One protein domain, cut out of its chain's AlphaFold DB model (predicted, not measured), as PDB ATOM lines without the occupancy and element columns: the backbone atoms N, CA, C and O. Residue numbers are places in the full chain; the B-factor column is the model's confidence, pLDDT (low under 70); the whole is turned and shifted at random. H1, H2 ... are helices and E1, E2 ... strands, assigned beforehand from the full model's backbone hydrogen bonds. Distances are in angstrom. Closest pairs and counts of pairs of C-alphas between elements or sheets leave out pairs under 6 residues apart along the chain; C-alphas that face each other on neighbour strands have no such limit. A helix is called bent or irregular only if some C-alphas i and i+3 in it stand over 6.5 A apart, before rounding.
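Overview. This is residues 5 to 116 of the 116 residues of an uncharacterized protein of Deinococcus budaensis (UniProt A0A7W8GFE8). A twisted sheet of four antiparallel strands makes the middle layer, with the long helix H2 packed on one face and H3 on the other. H1 folds against H2 as a helical hairpin and lies on H2's face, by the edge strand E4. The printed part has 112 residues, with three named helices and four named strands in the order H1 H2 E1 E2 E3 E4 H3, and its class is mixed, helices and strands. Across the sheet the order is E1, E2, E3, E4. The whole is compact, with a radius of gyration of the C-alphas of 13.1 A and a rounded outline of 37 by 30 by 26 A.

Along the chain. The sheet holds E1, residues 53 to 55; E2, residues 62 to 65; E3, residues 75 to 82, 22.3 A long; and E4, residues 88 to 96, 22.7 A long, which bends by 55 degrees at residue 91. H2, residues 30 to 49, is 26.2 A long and irregular: it has a kink of 66 degrees near residue 43, and C-alphas 45 and 48 are 9.6 A apart. H1, residues 16 to 26, is 15.4 A long and begins with C-alpha 16 at (3.191, -7.750, -25.172). H3, residues 103 to 115, is 19.2 A long and ends with C-alpha 115 at (-8.951, -5.931, -17.344).

Arrangement. The strands form a meander, each the antiparallel neighbour of the one before, and their lines turn by 86 degrees from edge to edge. Between the neighbour strands E1 and E2, N 54 and O 63 are within hydrogen-bond range, 2.8 A apart. Between E2 and E3, N 64 and O 78 are 2.8 A apart; between E3 and E4, N 79 and O 92 are 2.8 A apart. Residues 5 to 6 pair in parallel with residues 89 to 90 of E4. H2 is on the sheet at a height of 9.0 A; its closest C-alphas to E3 are those of Ala 32 and Thr 76, 5.6 A. H1, on the same face, has a height of 6.7 A; the C-alphas of Val 17 and Ser 92 of E4 are its closest, 4.2 A. H1 touches H2 with residues 30 to 33 of H2 alone, closest at the C-alphas of Leu 21 and Val 33, 6.0 A, at a shallow tilt of 29 degrees, opposite ways. H3, on the opposite face, runs along E4 at 2 degrees on the local plane; the C-alphas of Ala 91 and Ala 108 are closest, 5.0 A. H2 and H3 are apart. Every O i to N i+4 pair is within hydrogen-bond range in H1, against 14 of 16 in H2 and 8 of 9 in H3.

Size, cuts and confidence. The C-alphas of Gln 11 and Arg 69 are the two farthest apart, at 39.8 A. The printed part has no cut, and no link between named elements is long. Mean pLDDT of the printed part is 88.6, with residues 67 to 74 and 98 to 101 under 70.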
ATOM      1  N   VAL A   5      -7.738 -12.108 -27.945       95.81
ATOM      2  CA  VAL A   5      -7.412 -10.694 -27.763       95.81
ATOM      3  C   VAL A   5      -5.968 -10.609 -27.298       95.81
ATOM      4  O   VAL A   5      -5.581 -11.272 -26.340       95.81
ATOM      5  N   LEU A   6      -5.146  -9.809 -27.970       96.50
ATOM      6  CA  LEU A   6      -3.753  -9.628 -27.570       96.50
ATOM      7  C   LEU A   6      -3.655  -8.461 -26.588       96.50
ATOM      8  O   LEU A   6      -4.115  -7.359 -26.884       96.50
ATOM      9  N   TYR A   7      -3.050  -8.690 -25.423       95.94
ATOM     10  CA  TYR A   7      -2.886  -7.646 -24.415       95.94
ATOM     11  C   TYR A   7      -1.907  -6.563 -24.886       95.94
ATOM     12  O   TYR A   7      -0.733  -6.834 -25.158       95.94
ATOM     13  N   LEU A   8      -2.386  -5.320 -24.923       94.94
ATOM     14  CA  LEU A   8      -1.581  -4.133 -25.184       94.94
ATOM     15  C   LEU A   8      -1.202  -3.468 -23.857       94.94
ATOM     16  O   LEU A   8      -2.070  -2.996 -23.122       94.94
ATOM     17  N   ARG A   9       0.100  -3.414 -23.551       90.62
ATOM     18  CA  ARG A   9       0.605  -2.679 -22.380       90.62
ATOM     19  C   ARG A   9       0.232  -1.192 -22.493       90.62
ATOM     20  O   ARG A   9       0.266  -0.654 -23.604       90.62
ATOM     21  N   PRO A  10      -0.049  -0.494 -21.377       88.69
ATOM     22  CA  PRO A  10      -0.231   0.952 -21.405       88.69
ATOM     23  C   PRO A  10       0.954   1.633 -22.095       88.69
ATOM     24  O   PRO A  10       2.102   1.319 -21.790       88.69
ATOM     25  N   GLN A  11       0.667   2.555 -23.017       88.06
ATOM     26  CA  GLN A  11       1.665   3.330 -23.774       88.06
ATOM     27  C   GLN A  11       2.546   2.515 -24.746       88.06
ATOM     28  O   GLN A  11       3.442   3.082 -25.369       88.06
ATOM     29  N   ALA A  12       2.295   1.214 -24.927       90.62
ATOM     30  CA  ALA A  12       2.982   0.417 -25.940       90.62
ATOM     31  C   ALA A  12       2.330   0.574 -27.321       90.62
ATOM     32  O   ALA A  12       1.128   0.797 -27.441       90.62
ATOM     33  N   GLN A  13       3.132   0.411 -28.375       91.62
ATOM     34  CA  GLN A  13       2.651   0.426 -29.764       91.62
ATOM     35  C   GLN A  13       2.254  -0.962 -30.280       91.62
ATOM     36  O   GLN A  13       1.633  -1.069 -31.335       91.62
ATOM     37  N   ARG A  14       2.623  -2.029 -29.562       92.81
ATOM     38  CA  ARG A  14       2.351  -3.412 -29.961       92.81
ATOM     39  C   ARG A  14       2.029  -4.310 -28.766       92.81
ATOM     40  O   ARG A  14       2.442  -3.990 -27.648       92.81
ATOM     41  N   PRO A  15       1.282  -5.410 -28.979       96.62
ATOM     42  CA  PRO A  15       0.926  -6.317 -27.899       96.62
ATOM     43  C   PRO A  15       2.149  -6.969 -27.257       96.62
ATOM     44  O   PRO A  15       3.116  -7.297 -27.944       96.62
ATOM     45  N   ALA A  16       2.073  -7.218 -25.950       94.50
ATOM     46  CA  ALA A  16       3.191  -7.750 -25.172       94.50
ATOM     47  C   ALA A  16       3.710  -9.085 -25.711       94.50
ATOM     48  O   ALA A  16       4.909  -9.235 -25.911       94.50
ATOM     49  N   VAL A  17       2.803 -10.006 -26.043       96.06
ATOM     50  CA  VAL A  17       3.174 -11.308 -26.612       96.06
ATOM     51  C   VAL A  17       3.914 -11.185 -27.948       96.06
ATOM     52  O   VAL A  17       4.738 -12.034 -28.259       96.06
ATOM     53  N   ILE A  18       3.659 -10.138 -28.741       96.69
ATOM     54  CA  ILE A  18       4.371  -9.933 -30.008       96.69
ATOM     55  C   ILE A  18       5.814  -9.505 -29.741       96.69
ATOM     56  O   ILE A  18       6.713 -10.030 -30.386       96.69
ATOM     57  N   ASP A  19       6.040  -8.609 -28.776       95.44
ATOM     58  CA  ASP A  19       7.399  -8.272 -28.332       95.44
ATOM     59  C   ASP A  19       8.131  -9.510 -27.809       95.44
ATOM     60  O   ASP A  19       9.236  -9.790 -28.260       95.44
ATOM     61  N   ASP A  20       7.482 -10.303 -26.954       95.50
ATOM     62  CA  ASP A  20       8.091 -11.504 -26.381       95.50
ATOM     63  C   ASP A  20       8.508 -12.511 -27.474       95.50
ATOM     64  O   ASP A  20       9.597 -13.080 -27.424       95.50
ATOM     65  N   LEU A  21       7.665 -12.723 -28.493       95.69
ATOM     66  CA  LEU A  21       7.986 -13.613 -29.615       95.69
ATOM     67  C   LEU A  21       9.106 -13.051 -30.499       95.69
ATOM     68  O   LEU A  21       9.955 -13.814 -30.954       95.69
ATOM     69  N   LEU A  22       9.136 -11.737 -30.738       96.06
ATOM     70  CA  LEU A  22      10.218 -11.094 -31.488       96.06
ATOM     71  C   LEU A  22      11.554 -11.194 -30.741       96.06
ATOM     72  O   LEU A  22      12.572 -11.496 -31.364       96.06
ATOM     73  N   ASP A  23      11.542 -11.020 -29.420       94.75
ATOM     74  CA  ASP A  23      12.723 -11.177 -28.570       94.75
ATOM     75  C   ASP A  23      13.237 -12.627 -28.594       94.75
ATOM     76  O   ASP A  23      14.445 -12.857 -28.698       94.75
ATOM     77  N   MET A  24      12.340 -13.624 -28.599       93.31
ATOM     78  CA  MET A  24      12.715 -15.035 -28.784       93.31
ATOM     79  C   MET A  24      13.372 -15.287 -30.146       93.31
ATOM     80  O   MET A  24      14.395 -15.974 -30.214       93.31
ATOM     81  N   VAL A  25      12.826 -14.731 -31.237       95.56
ATOM     82  CA  VAL A  25      13.446 -14.838 -32.572       95.56
ATOM     83  C   VAL A  25      14.842 -14.217 -32.559       95.56
ATOM     84  O   VAL A  25      15.796 -14.850 -33.013       95.56
ATOM     85  N   ALA A  26      14.987 -13.013 -31.997       95.88
ATOM     86  CA  ALA A  26      16.271 -12.323 -31.894       95.88
ATOM     87  C   ALA A  26      17.301 -13.112 -31.063       95.88
ATOM     88  O   ALA A  26      18.494 -13.077 -31.361       95.88
ATOM     89  N   ALA A  27      16.844 -13.876 -30.067       92.50
ATOM     90  CA  ALA A  27      17.667 -14.776 -29.262       92.50
ATOM     91  C   ALA A  27      17.971 -16.134 -29.937       92.50
ATOM     92  O   ALA A  27      18.570 -17.010 -29.312       92.50
ATOM     93  N   GLY A  28      17.558 -16.349 -31.192       92.19
ATOM     94  CA  GLY A  28      17.769 -17.605 -31.922       92.19
ATOM     95  C   GLY A  28      16.842 -18.747 -31.488       92.19
ATOM     96  O   GLY A  28      17.100 -19.910 -31.795       92.19
ATOM     97  N   GLN A  29      15.752 -18.445 -30.781       91.12
ATOM     98  CA  GLN A  29      14.831 -19.429 -30.207       91.12
ATOM     99  C   GLN A  29      13.645 -19.735 -31.139       91.12
ATOM    100  O   GLN A  29      12.504 -19.840 -30.694       91.12
ATOM    101  N   GLN A  30      13.898 -19.915 -32.439       92.25
ATOM    102  CA  GLN A  30      12.839 -20.123 -33.440       92.25
ATOM    103  C   GLN A  30      11.911 -21.300 -33.091       92.25
ATOM    104  O   GLN A  30      10.694 -21.168 -33.156       92.25
ATOM    105  N   ALA A  31      12.467 -22.418 -32.614       90.06
ATOM    106  CA  ALA A  31      11.673 -23.583 -32.218       90.06
ATOM    107  C   ALA A  31      10.675 -23.281 -31.080       90.06
ATOM    108  O   ALA A  31       9.610 -23.894 -31.007       90.06
ATOM    109  N   ALA A  32      10.997 -22.331 -30.193       90.06
ATOM    110  CA  ALA A  32      10.081 -21.904 -29.144       90.06
ATOM    111  C   ALA A  32       8.916 -21.087 -29.711       90.06
ATOM    112  O   ALA A  32       7.773 -21.294 -29.303       90.06
ATOM    113  N   VAL A  33       9.202 -20.204 -30.667       93.88
ATOM    114  CA  VAL A  33       8.202 -19.393 -31.373       93.88
ATOM    115  C   VAL A  33       7.254 -20.288 -32.166       93.88
ATOM    116  O   VAL A  33       6.037 -20.154 -32.039       93.88
ATOM    117  N   ASP A  34       7.787 -21.272 -32.893       93.56
ATOM    118  CA  ASP A  34       6.984 -22.246 -33.638       93.56
ATOM    119  C   ASP A  34       6.054 -23.030 -32.696       93.56
ATOM    120  O   ASP A  34       4.859 -23.185 -32.967       93.56
ATOM    121  N   ALA A  35       6.564 -23.459 -31.535       92.19
ATOM    122  CA  ALA A  35       5.749 -24.116 -30.518       92.19
ATOM    123  C   ALA A  35       4.645 -23.192 -29.972       92.19
ATOM    124  O   ALA A  35       3.509 -23.636 -29.796       92.19
ATOM    125  N   ALA A  36       4.938 -21.909 -29.730       94.38
ATOM    126  CA  ALA A  36       3.934 -20.939 -29.294       94.38
ATOM    127  C   ALA A  36       2.809 -20.783 -30.329       94.38
ATOM    128  O   ALA A  36       1.638 -20.797 -29.953       94.38
ATOM    129  N   ILE A  37       3.148 -20.712 -31.621       95.31
ATOM    130  CA  ILE A  37       2.173 -20.625 -32.719       95.31
ATOM    131  C   ILE A  37       1.273 -21.866 -32.754       95.31
ATOM    132  O   ILE A  37       0.051 -21.732 -32.839       95.31
ATOM    133  N   VAL A  38       1.846 -23.069 -32.629       94.94
ATOM    134  CA  VAL A  38       1.074 -24.326 -32.585       94.94
ATOM    135  C   VAL A  38       0.093 -24.329 -31.411       94.94
ATOM    136  O   VAL A  38      -1.088 -24.625 -31.590       94.94
ATOM    137  N   MET A  39       0.556 -23.959 -30.215       94.88
ATOM    138  CA  MET A  39      -0.295 -23.935 -29.023       94.88
ATOM    139  C   MET A  39      -1.400 -22.874 -29.118       94.88
ATOM    140  O   MET A  39      -2.539 -23.145 -28.747       94.88
ATOM    141  N   LEU A  40      -1.091 -21.678 -29.630       96.38
ATOM    142  CA  LEU A  40      -2.074 -20.612 -29.844       96.38
ATOM    143  C   LEU A  40      -3.128 -21.007 -30.884       96.38
ATOM    144  O   LEU A  40      -4.302 -20.686 -30.714       96.38
ATOM    145  N   THR A  41      -2.726 -21.738 -31.924       95.69
ATOM    146  CA  THR A  41      -3.645 -22.275 -32.938       95.69
ATOM    147  C   THR A  41      -4.610 -23.286 -32.319       95.69
ATOM    148  O   THR A  41      -5.819 -23.201 -32.534       95.69
ATOM    149  N   ASP A  42      -4.105 -24.202 -31.487       95.31
ATOM    150  CA  ASP A  42      -4.942 -25.160 -30.760       95.31
ATOM    151  C   ASP A  42      -5.886 -24.466 -29.759       95.31
ATOM    152  O   ASP A  42      -7.068 -24.803 -29.679       95.31
ATOM    153  N   LEU A  43      -5.402 -23.438 -29.055       96.31
ATOM    154  CA  LEU A  43      -6.216 -22.604 -28.168       96.31
ATOM    155  C   LEU A  43      -7.319 -21.859 -28.927       96.31
ATOM    156  O   LEU A  43      -8.450 -21.789 -28.448       96.31
ATOM    157  N   HIS A  44      -7.029 -21.330 -30.113       95.56
ATOM    158  CA  HIS A  44      -8.033 -20.675 -30.946       95.56
ATOM    159  C   HIS A  44      -9.132 -21.650 -31.401       95.56
ATOM    160  O   HIS A  44     -10.313 -21.292 -31.424       95.56
ATOM    161  N   ALA A  45      -8.762 -22.889 -31.729       95.06
ATOM    162  CA  ALA A  45      -9.707 -23.915 -32.159       95.06
ATOM    163  C   ALA A  45     -10.582 -24.434 -31.005       95.06
ATOM    164  O   ALA A  45     -11.797 -24.565 -31.168       95.06
ATOM    165  N   HIS A  46      -9.985 -24.688 -29.837       94.81
ATOM    166  CA  HIS A  46     -10.615 -25.469 -28.765       94.81
ATOM    167  C   HIS A  46     -10.907 -24.681 -27.478       94.81
ATOM    168  O   HIS A  46     -11.602 -25.179 -26.588       94.81
ATOM    169  N   GLY A  47     -10.401 -23.453 -27.342       93.31
ATOM    170  CA  GLY A  47     -10.542 -22.648 -26.130       93.31
ATOM    171  C   GLY A  47     -10.032 -23.377 -24.886       93.31
ATOM    172  O   GLY A  47      -8.931 -23.924 -24.876       93.31
ATOM    173  N   ALA A  48     -10.853 -23.437 -23.833       90.88
ATOM    174  CA  ALA A  48     -10.519 -24.161 -22.602       90.88
ATOM    175  C   ALA A  48     -10.282 -25.673 -22.803       90.88
ATOM    176  O   ALA A  48      -9.664 -26.300 -21.947       90.88
ATOM    177  N   GLY A  49     -10.751 -26.247 -23.918       91.75
ATOM    178  CA  GLY A  49     -10.494 -27.636 -24.305       91.75
ATOM    179  C   GLY A  49      -9.155 -27.857 -25.014       91.75
ATOM    180  O   GLY A  49      -8.904 -28.968 -25.472       91.75
ATOM    181  N   SER A  50      -8.314 -26.825 -25.141       94.50
ATOM    182  CA  SER A  50      -6.981 -26.948 -25.734       94.50
ATOM    183  C   SER A  50      -6.154 -28.025 -25.039       94.50
ATOM    184  O   SER A  50      -6.066 -28.075 -23.810       94.50
ATOM    185  N   SER A  51      -5.471 -28.836 -25.844       91.69
ATOM    186  CA  SER A  51      -4.596 -29.898 -25.352       91.69
ATOM    187  C   SER A  51      -3.391 -29.345 -24.591       91.69
ATOM    188  O   SER A  51      -2.796 -30.070 -23.800       91.69
ATOM    189  N   TYR A  52      -3.026 -28.079 -24.805       92.88
ATOM    190  CA  TYR A  52      -1.867 -27.430 -24.183       92.88
ATOM    191  C   TYR A  52      -2.231 -26.560 -22.978       92.88
ATOM    192  O   TYR A  52      -1.339 -26.150 -22.231       92.88
ATOM    193  N   ALA A  53      -3.518 -26.254 -22.792       94.12
ATOM    194  CA  ALA A  53      -3.985 -25.353 -21.752       94.12
ATOM    195  C   ALA A  53      -3.936 -25.999 -20.366       94.12
ATOM    196  O   ALA A  53      -4.470 -27.080 -20.116       94.12
ATOM    197  N   LYS A  54      -3.339 -25.279 -19.418       92.38
ATOM    198  CA  LYS A  54      -3.265 -25.670 -18.016       92.38
ATOM    199  C   LYS A  54      -3.576 -24.484 -17.114       92.38
ATOM    200  O   LYS A  54      -2.926 -23.445 -17.178       92.38
ATOM    201  N   LYS A  55      -4.539 -24.660 -16.209       93.69
ATOM    202  CA  LYS A  55      -4.847 -23.660 -15.182       93.69
ATOM    203  C   LYS A  55      -3.744 -23.621 -14.123       93.69
ATOM    204  O   LYS A  55      -3.368 -24.667 -13.581       93.69
ATOM    205  N   LEU A  56      -3.254 -22.427 -13.791       91.81
ATOM    206  CA  LEU A  56      -2.322 -22.253 -12.680       91.81
ATOM    207  C   LEU A  56      -3.076 -22.308 -11.347       91.81
ATOM    208  O   LEU A  56      -4.150 -21.728 -11.185       91.81
ATOM    209  N   LYS A  57      -2.520 -23.030 -10.370       91.31
ATOM    210  CA  LYS A  57      -3.135 -23.155  -9.041       91.31
ATOM    211  C   LYS A  57      -3.189 -21.785  -8.361       91.31
ATOM    212  O   LYS A  57      -2.192 -21.072  -8.353       91.31
ATOM    213  N   ALA A  58      -4.340 -21.466  -7.766       91.50
ATOM    214  CA  ALA A  58      -4.593 -20.237  -7.005       91.50
ATOM    215  C   ALA A  58      -4.423 -18.914  -7.779       91.50
ATOM    216  O   ALA A  58      -4.423 -17.851  -7.164       91.50
ATOM    217  N   LEU A  59      -4.316 -18.956  -9.111       94.06
ATOM    218  CA  LEU A  59      -4.221 -17.765  -9.952       94.06
ATOM    219  C   LEU A  59      -5.368 -17.738 -10.974       94.06
ATOM    220  O   LEU A  59      -5.811 -18.794 -11.432       94.06
ATOM    221  N   PRO A  60      -5.820 -16.543 -11.391       94.50
ATOM    222  CA  PRO A  60      -6.787 -16.386 -12.480       94.50
ATOM    223  C   PRO A  60      -6.155 -16.594 -13.870       94.50
ATOM    224  O   PRO A  60      -6.782 -16.326 -14.889       94.50
ATOM    225  N   ILE A  61      -4.910 -17.071 -13.915       96.44
ATOM    226  CA  ILE A  61      -4.093 -17.198 -15.118       96.44
ATOM    227  C   ILE A  61      -3.991 -18.664 -15.540       96.44
ATOM    228  O   ILE A  61      -3.916 -19.583 -14.718       96.44
ATOM    229  N   TRP A  62      -3.953 -18.865 -16.847       95.88
ATOM    230  CA  TRP A  62      -3.683 -20.126 -17.510       95.88
ATOM    231  C   TRP A  62      -2.354 -20.047 -18.255       95.88
ATOM    232  O   TRP A  62      -1.885 -18.969 -18.623       95.88
ATOM    233  N   GLU A  63      -1.747 -21.204 -18.478       94.19
ATOM    234  CA  GLU A  63      -0.562 -21.352 -19.312       94.19
ATOM    235  C   GLU A  63      -0.828 -22.337 -20.448       94.19
ATOM    236  O   GLU A  63      -1.445 -23.382 -20.242       94.19
ATOM    237  N   LEU A  64      -0.341 -22.014 -21.643       94.12
ATOM    238  CA  LEU A  64      -0.067 -22.996 -22.682       94.12
ATOM    239  C   LEU A  64       1.349 -23.508 -22.467       94.12
ATOM    240  O   LEU A  64       2.278 -22.705 -22.368       94.12
ATOM    241  N   LYS A  65       1.518 -24.826 -22.393       89.31
ATOM    242  CA  LYS A  65       2.837 -25.459 -22.349       89.31
ATOM    243  C   LYS A  65       2.848 -26.744 -23.161       89.31
ATOM    244  O   LYS A  65       1.864 -27.481 -23.188       89.31
ATOM    245  N   THR A  66       3.990 -27.053 -23.762       80.75
ATOM    246  CA  THR A  66       4.219 -28.367 -24.362       80.75
ATOM    247  C   THR A  66       4.250 -29.428 -23.256       80.75
ATOM    248  O   THR A  66       4.807 -29.226 -22.169       80.75
ATOM    249  N   HIS A  67       3.599 -30.569 -23.489       65.88
ATOM    250  CA  HIS A  67       3.709 -31.707 -22.578       65.88
ATOM    251  C   HIS A  67       5.145 -32.226 -22.620       65.88
ATOM    252  O   HIS A  67       5.709 -32.404 -23.694       65.88
ATOM    253  N   ALA A  68       5.734 -32.535 -21.463       51.00
ATOM    254  CA  ALA A  68       7.111 -33.035 -21.366       51.00
ATOM    255  C   ALA A  68       7.360 -34.380 -22.101       51.00
ATOM    256  O   ALA A  68       8.491 -34.860 -22.148       51.00
ATOM    257  N   ARG A  69       6.327 -35.005 -22.687       43.25
ATOM    258  CA  ARG A  69       6.429 -36.198 -23.538       43.25
ATOM    259  C   ARG A  69       6.609 -35.778 -24.997       43.25
ATOM    260  O   ARG A  69       5.625 -35.604 -25.704       43.25
ATOM    261  N   GLY A  70       7.851 -35.626 -25.449       41.50
ATOM    262  CA  GLY A  70       8.108 -35.404 -26.878       41.50
ATOM    263  C   GLY A  70       9.454 -34.793 -27.254       41.50
ATOM    264  O   GLY A  70       9.716 -34.625 -28.436       41.50
ATOM    265  N   GLY A  71      10.321 -34.457 -26.294       40.78
ATOM    266  CA  GLY A  71      11.692 -34.041 -26.615       40.78
ATOM    267  C   GLY A  71      11.831 -32.650 -27.243       40.78
ATOM    268  O   GLY A  71      12.936 -32.299 -27.653       40.78
ATOM    269  N   ILE A  72      10.771 -31.828 -27.271       47.38
ATOM    270  CA  ILE A  72      10.912 -30.399 -27.578       47.38
ATOM    271  C   ILE A  72      11.635 -29.749 -26.395       47.38
ATOM    272  O   ILE A  72      11.046 -29.460 -25.353       47.38
ATOM    273  N   LYS A  73      12.952 -29.582 -26.541       46.84
ATOM    274  CA  LYS A  73      13.765 -28.740 -25.662       46.84
ATOM    275  C   LYS A  73      13.268 -27.301 -25.797       46.84
ATOM    276  O   LYS A  73      13.307 -26.740 -26.885       46.84
ATOM    277  N   GLY A  74      12.813 -26.730 -24.687       53.94
ATOM    278  CA  GLY A  74      12.311 -25.360 -24.621       53.94
ATOM    279  C   GLY A  74      10.974 -25.337 -23.905       53.94
ATOM    280  O   GLY A  74       9.941 -25.644 -24.493       53.94
ATOM    281  N   GLY A  75      10.978 -25.009 -22.612       76.25
ATOM    282  CA  GLY A  75       9.755 -24.813 -21.837       76.25
ATOM    283  C   GLY A  75       9.070 -23.500 -22.207       76.25
ATOM    284  O   GLY A  75       8.916 -22.625 -21.356       76.25
ATOM    285  N   THR A  76       8.686 -23.369 -23.478       90.19
ATOM    286  CA  THR A  76       7.863 -22.276 -23.984       90.19
ATOM    287  C   THR A  76       6.562 -22.242 -23.206       90.19
ATOM    288  O   THR A  76       5.869 -23.257 -23.080       90.19
ATOM    289  N   ARG A  77       6.229 -21.065 -22.689       92.88
ATOM    290  CA  ARG A  77       4.961 -20.793 -22.029       92.88
ATOM    291  C   ARG A  77       4.311 -19.591 -22.666       92.88
ATOM    292  O   ARG A  77       4.974 -18.592 -22.917       92.88
ATOM    293  N   VAL A  78       3.007 -19.688 -22.875       95.75
ATOM    294  CA  VAL A  78       2.171 -18.540 -23.221       95.75
ATOM    295  C   VAL A  78       1.135 -18.384 -22.126       95.75
ATOM    296  O   VAL A  78       0.419 -19.331 -21.807       95.75
ATOM    297  N   TYR A  79       1.073 -17.205 -21.530       97.00
ATOM    298  CA  TYR A  79       0.168 -16.909 -20.432       97.00
ATOM    299  C   TYR A  79      -1.076 -16.195 -20.939       97.00
ATOM    300  O   TYR A  79      -0.990 -15.258 -21.736       97.00
ATOM    301  N   PHE A  80      -2.234 -16.636 -20.457       97.75
ATOM    302  CA  PHE A  80      -3.520 -16.098 -20.872       97.75
ATOM    303  C   PHE A  80      -4.559 -16.167 -19.752       97.75
ATOM    304  O   PHE A  80      -4.365 -16.841 -18.739       97.75
ATOM    305  N   PHE A  81      -5.682 -15.480 -19.932       97.56
ATOM    306  CA  PHE A  81      -6.849 -15.598 -19.060       97.56
ATOM    307  C   PHE A  81      -8.145 -15.475 -19.861       97.56
ATOM    308  O   PHE A  81      -8.154 -14.991 -20.991       97.56
ATOM    309  N   PHE A  82      -9.239 -15.942 -19.267       95.69
ATOM    310  CA  PHE A  82     -10.578 -15.823 -19.840       95.69
ATOM    311  C   PHE A  82     -11.260 -14.581 -19.275       95.69
ATOM    312  O   PHE A  82     -11.293 -14.406 -18.054       95.69
ATOM    313  N   ARG A  83     -11.837 -13.755 -20.146       93.88
ATOM    314  CA  ARG A  83     -12.772 -12.706 -19.733       93.88
ATOM    315  C   ARG A  83     -14.149 -13.303 -19.422       93.88
ATOM    316  O   ARG A  83     -14.512 -14.322 -20.018       93.88
ATOM    317  N   PRO A  84     -14.965 -12.654 -18.570       89.75
ATOM    318  CA  PRO A  84     -16.358 -13.057 -18.346       89.75
ATOM    319  C   PRO A  84     -17.204 -13.093 -19.630       89.75
ATOM    320  O   PRO A  84     -18.142 -13.875 -19.733       89.75
ATOM    321  N   THR A  85     -16.842 -12.275 -20.619       89.69
ATOM    322  CA  THR A  85     -17.442 -12.191 -21.961       89.69
ATOM    323  C   THR A  85     -17.119 -13.389 -22.863       89.69
ATOM    324  O   THR A  85     -17.689 -13.506 -23.944       89.69
ATOM    325  N   GLY A  86     -16.220 -14.289 -22.446       89.19
ATOM    326  CA  GLY A  86     -15.822 -15.481 -23.203       89.19
ATOM    327  C   GLY A  86     -14.619 -15.285 -24.132       89.19
ATOM    328  O   GLY A  86     -14.175 -16.242 -24.768       89.19
ATOM    329  N   GLU A  87     -14.063 -14.076 -24.199       94.88
ATOM    330  CA  GLU A  87     -12.823 -13.792 -24.927       94.88
ATOM    331  C   GLU A  87     -11.608 -14.345 -24.173       94.88
ATOM    332  O   GLU A  87     -11.594 -14.429 -22.940       94.88
ATOM    333  N   ILE A  88     -10.560 -14.688 -24.919       97.25
ATOM    334  CA  ILE A  88      -9.301 -15.176 -24.362       97.25
ATOM    335  C   ILE A  88      -8.231 -14.110 -24.555       97.25
ATOM    336  O   ILE A  88      -7.869 -13.791 -25.686       97.25
ATOM    337  N   VAL A  89      -7.698 -13.584 -23.457       97.69
ATOM    338  CA  VAL A  89      -6.652 -12.560 -23.495       97.69
ATOM    339  C   VAL A  89      -5.284 -13.223 -23.445       97.69
ATOM    340  O   VAL A  89      -4.912 -13.807 -22.427       97.69
ATOM    341  N   ILE A  90      -4.525 -13.115 -24.533       98.06
ATOM    342  CA  ILE A  90      -3.133 -13.556 -24.634       98.06
ATOM    343  C   ILE A  90      -2.240 -12.447 -24.085       98.06
ATOM    344  O   ILE A  90      -2.160 -11.360 -24.662       98.06
ATOM    345  N   ALA A  91      -1.583 -12.711 -22.957       97.44
ATOM    346  CA  ALA A  91      -0.927 -11.665 -22.189       97.44
ATOM    347  C   ALA A  91       0.577 -11.553 -22.449       97.44
ATOM    348  O   ALA A  91       1.090 -10.442 -22.542       97.44
ATOM    349  N   SER A  92       1.282 -12.679 -22.542       96.94
ATOM    350  CA  SER A  92       2.746 -12.704 -22.668       96.94
ATOM    351  C   SER A  92       3.259 -14.111 -22.964       96.94
ATOM    352  O   SER A  92       2.560 -15.091 -22.686       96.94
ATOM    353  N   ALA A  93       4.494 -14.224 -23.440       95.69
ATOM    354  CA  ALA A  93       5.189 -15.488 -23.653       95.69
ATOM    355  C   ALA A  93       6.605 -15.474 -23.053       95.69
ATOM    356  O   ALA A  93       7.225 -14.429 -22.909       95.69
ATOM    357  N   GLU A  94       7.128 -16.644 -22.694       93.25
ATOM    358  CA  GLU A  94       8.533 -16.808 -22.301       93.25
ATOM    359  C   GLU A  94       9.055 -18.200 -22.661       93.25
ATOM    360  O   GLU A  94       8.289 -19.160 -22.767       93.25
ATOM    361  N   THR A  95      10.374 -18.334 -22.784       89.25
ATOM    362  CA  THR A  95      11.054 -19.629 -22.692       89.25
ATOM    363  C   THR A  95      11.637 -19.777 -21.299       89.25
ATOM    364  O   THR A  95      12.405 -18.917 -20.868       89.25
ATOM    365  N   LYS A  96      11.340 -20.874 -20.603       77.56
ATOM    366  CA  LYS A  96      12.006 -21.183 -19.336       77.56
ATOM    367  C   LYS A  96      12.324 -22.663 -19.202       77.56
ATOM    368  O   LYS A  96      11.638 -23.511 -19.771       77.56
ATOM    369  N   GLU A  97      13.321 -22.981 -18.391       70.31
ATOM    370  CA  GLU A  97      13.553 -24.347 -17.926       70.31
ATOM    371  C   GLU A  97      12.852 -24.568 -16.575       70.31
ATOM    372  O   GLU A  97      12.800 -23.683 -15.722       70.31
ATOM    373  N   GLY A  98      12.268 -25.753 -16.382       66.62
ATOM    374  CA  GLY A  98      11.566 -26.106 -15.144       66.62
ATOM    375  C   GLY A  98      10.174 -25.474 -14.974       66.62
ATOM    376  O   GLY A  98       9.551 -24.976 -15.918       66.62
ATOM    377  N   ASP A  99       9.641 -25.555 -13.748       64.62
ATOM    378  CA  ASP A  99       8.257 -25.171 -13.429       64.62
ATOM    379  C   ASP A  99       8.101 -23.841 -12.674       64.62
ATOM    380  O   ASP A  99       7.006 -23.273 -12.699       64.62
ATOM    381  N   ALA A 100       9.172 -23.271 -12.111       66.56
ATOM    382  CA  ALA A 100       9.122 -22.019 -11.345       66.56
ATOM    383  C   ALA A 100       8.679 -20.820 -12.211       66.56
ATOM    384  O   ALA A 100       9.205 -20.655 -13.309       66.56
ATOM    385  N   PRO A 101       7.693 -20.007 -11.793       64.88
ATOM    386  CA  PRO A 101       7.133 -18.937 -12.623       64.88
ATOM    387  C   PRO A 101       8.179 -17.886 -13.028       64.88
ATOM    388  O   PRO A 101       8.919 -17.409 -12.172       64.88
ATOM    389  N   GLY A 102       8.233 -17.546 -14.321       77.44
ATOM    390  CA  GLY A 102       9.153 -16.545 -14.856       77.44
ATOM    391  C   GLY A 102       8.536 -15.143 -14.966       77.44
ATOM    392  O   GLY A 102       7.378 -14.931 -14.576       77.44
ATOM    393  N   PRO A 103       9.309 -14.156 -15.458       84.69
ATOM    394  CA  PRO A 103       8.888 -12.760 -15.554       84.69
ATOM    395  C   PRO A 103       7.601 -12.546 -16.358       84.69
ATOM    396  O   PRO A 103       6.813 -11.668 -16.000       84.69
ATOM    397  N   ALA A 104       7.336 -13.358 -17.387       90.38
ATOM    398  CA  ALA A 104       6.139 -13.193 -18.209       90.38
ATOM    399  C   ALA A 104       4.846 -13.459 -17.417       90.38
ATOM    400  O   ALA A 104       3.838 -12.788 -17.635       90.38
ATOM    401  N   LEU A 105       4.863 -14.328 -16.396       92.88
ATOM    402  CA  LEU A 105       3.683 -14.515 -15.541       92.88
ATOM    403  C   LEU A 105       3.278 -13.214 -14.826       92.88
ATOM    404  O   LEU A 105       2.091 -12.955 -14.623       92.88
ATOM    405  N   LYS A 106       4.250 -12.370 -14.455       93.38
ATOM    406  CA  LYS A 106       3.966 -11.075 -13.827       93.38
ATOM    407  C   LYS A 106       3.212 -10.154 -14.787       93.38
ATOM    408  O   LYS A 106       2.245  -9.524 -14.359       93.38
ATOM    409  N   THR A 107       3.604 -10.121 -16.061       93.75
ATOM    410  CA  THR A 107       2.897  -9.379 -17.116       93.75
ATOM    411  C   THR A 107       1.462  -9.875 -17.256       93.75
ATOM    412  O   THR A 107       0.539  -9.066 -17.271       93.75
ATOM    413  N   ALA A 108       1.242 -11.192 -17.253       95.81
ATOM    414  CA  ALA A 108      -0.102 -11.761 -17.308       95.81
ATOM    415  C   ALA A 108      -0.979 -11.379 -16.108       95.81
ATOM    416  O   ALA A 108      -2.153 -11.051 -16.275       95.81
ATOM    417  N   LEU A 109      -0.412 -11.354 -14.899       95.75
ATOM    418  CA  LEU A 109      -1.126 -10.900 -13.704       95.75
ATOM    419  C   LEU A 109      -1.454  -9.403 -13.749       95.75
ATOM    420  O   LEU A 109      -2.511  -9.000 -13.270       95.75
ATOM    421  N   GLN A 110      -0.564  -8.575 -14.300       94.62
ATOM    422  CA  GLN A 110      -0.820  -7.146 -14.507       94.62
ATOM    423  C   GLN A 110      -1.914  -6.923 -15.551       94.62
ATOM    424  O   GLN A 110      -2.811  -6.120 -15.313       94.62
ATOM    425  N   ALA A 111      -1.872  -7.670 -16.656       95.31
ATOM    426  CA  ALA A 111      -2.889  -7.641 -17.697       95.31
ATOM    427  C   ALA A 111      -4.269  -7.988 -17.134       95.31
ATOM    428  O   ALA A 111      -5.203  -7.215 -17.303       95.31
ATOM    429  N   TRP A 112      -4.375  -9.088 -16.383       96.50
ATOM    430  CA  TRP A 112      -5.632  -9.491 -15.752       96.50
ATOM    431  C   TRP A 112      -6.170  -8.427 -14.791       96.50
ATOM    432  O   TRP A 112      -7.348  -8.093 -14.850       96.50
ATOM    433  N   LYS A 113      -5.313  -7.841 -13.945       94.69
ATOM    434  CA  LYS A 113      -5.716  -6.768 -13.018       94.69
ATOM    435  C   LYS A 113      -6.183  -5.494 -13.719       94.69
ATOM    436  O   LYS A 113      -6.976  -4.770 -13.140       94.69
ATOM    437  N   ALA A 114      -5.645  -5.187 -14.896       91.25
ATOM    438  CA  ALA A 114      -6.048  -4.017 -15.675       91.25
ATOM    439  C   ALA A 114      -7.368  -4.236 -16.436       91.25
ATOM    440  O   ALA A 114      -7.973  -3.272 -16.892       91.25
ATOM    441  N   ASP A 115      -7.768  -5.497 -16.598       88.44
ATOM    442  CA  ASP A 115      -8.951  -5.931 -17.344       88.44
ATOM    443  C   ASP A 115     -10.130  -6.309 -16.421       88.44
ATOM    444  O   ASP A 115     -11.256  -6.456 -16.891       88.44
ATOM    445  N   SER A 116      -9.862  -6.472 -15.116       78.00
ATOM    446  CA  SER A 116     -10.835  -6.779 -14.051       78.00
ATOM    447  C   SER A 116     -11.398  -5.514 -13.415       78.00
ATOM    448  O   SER A 116     -12.599  -5.532 -13.070       78.00
TER     449      SER A 116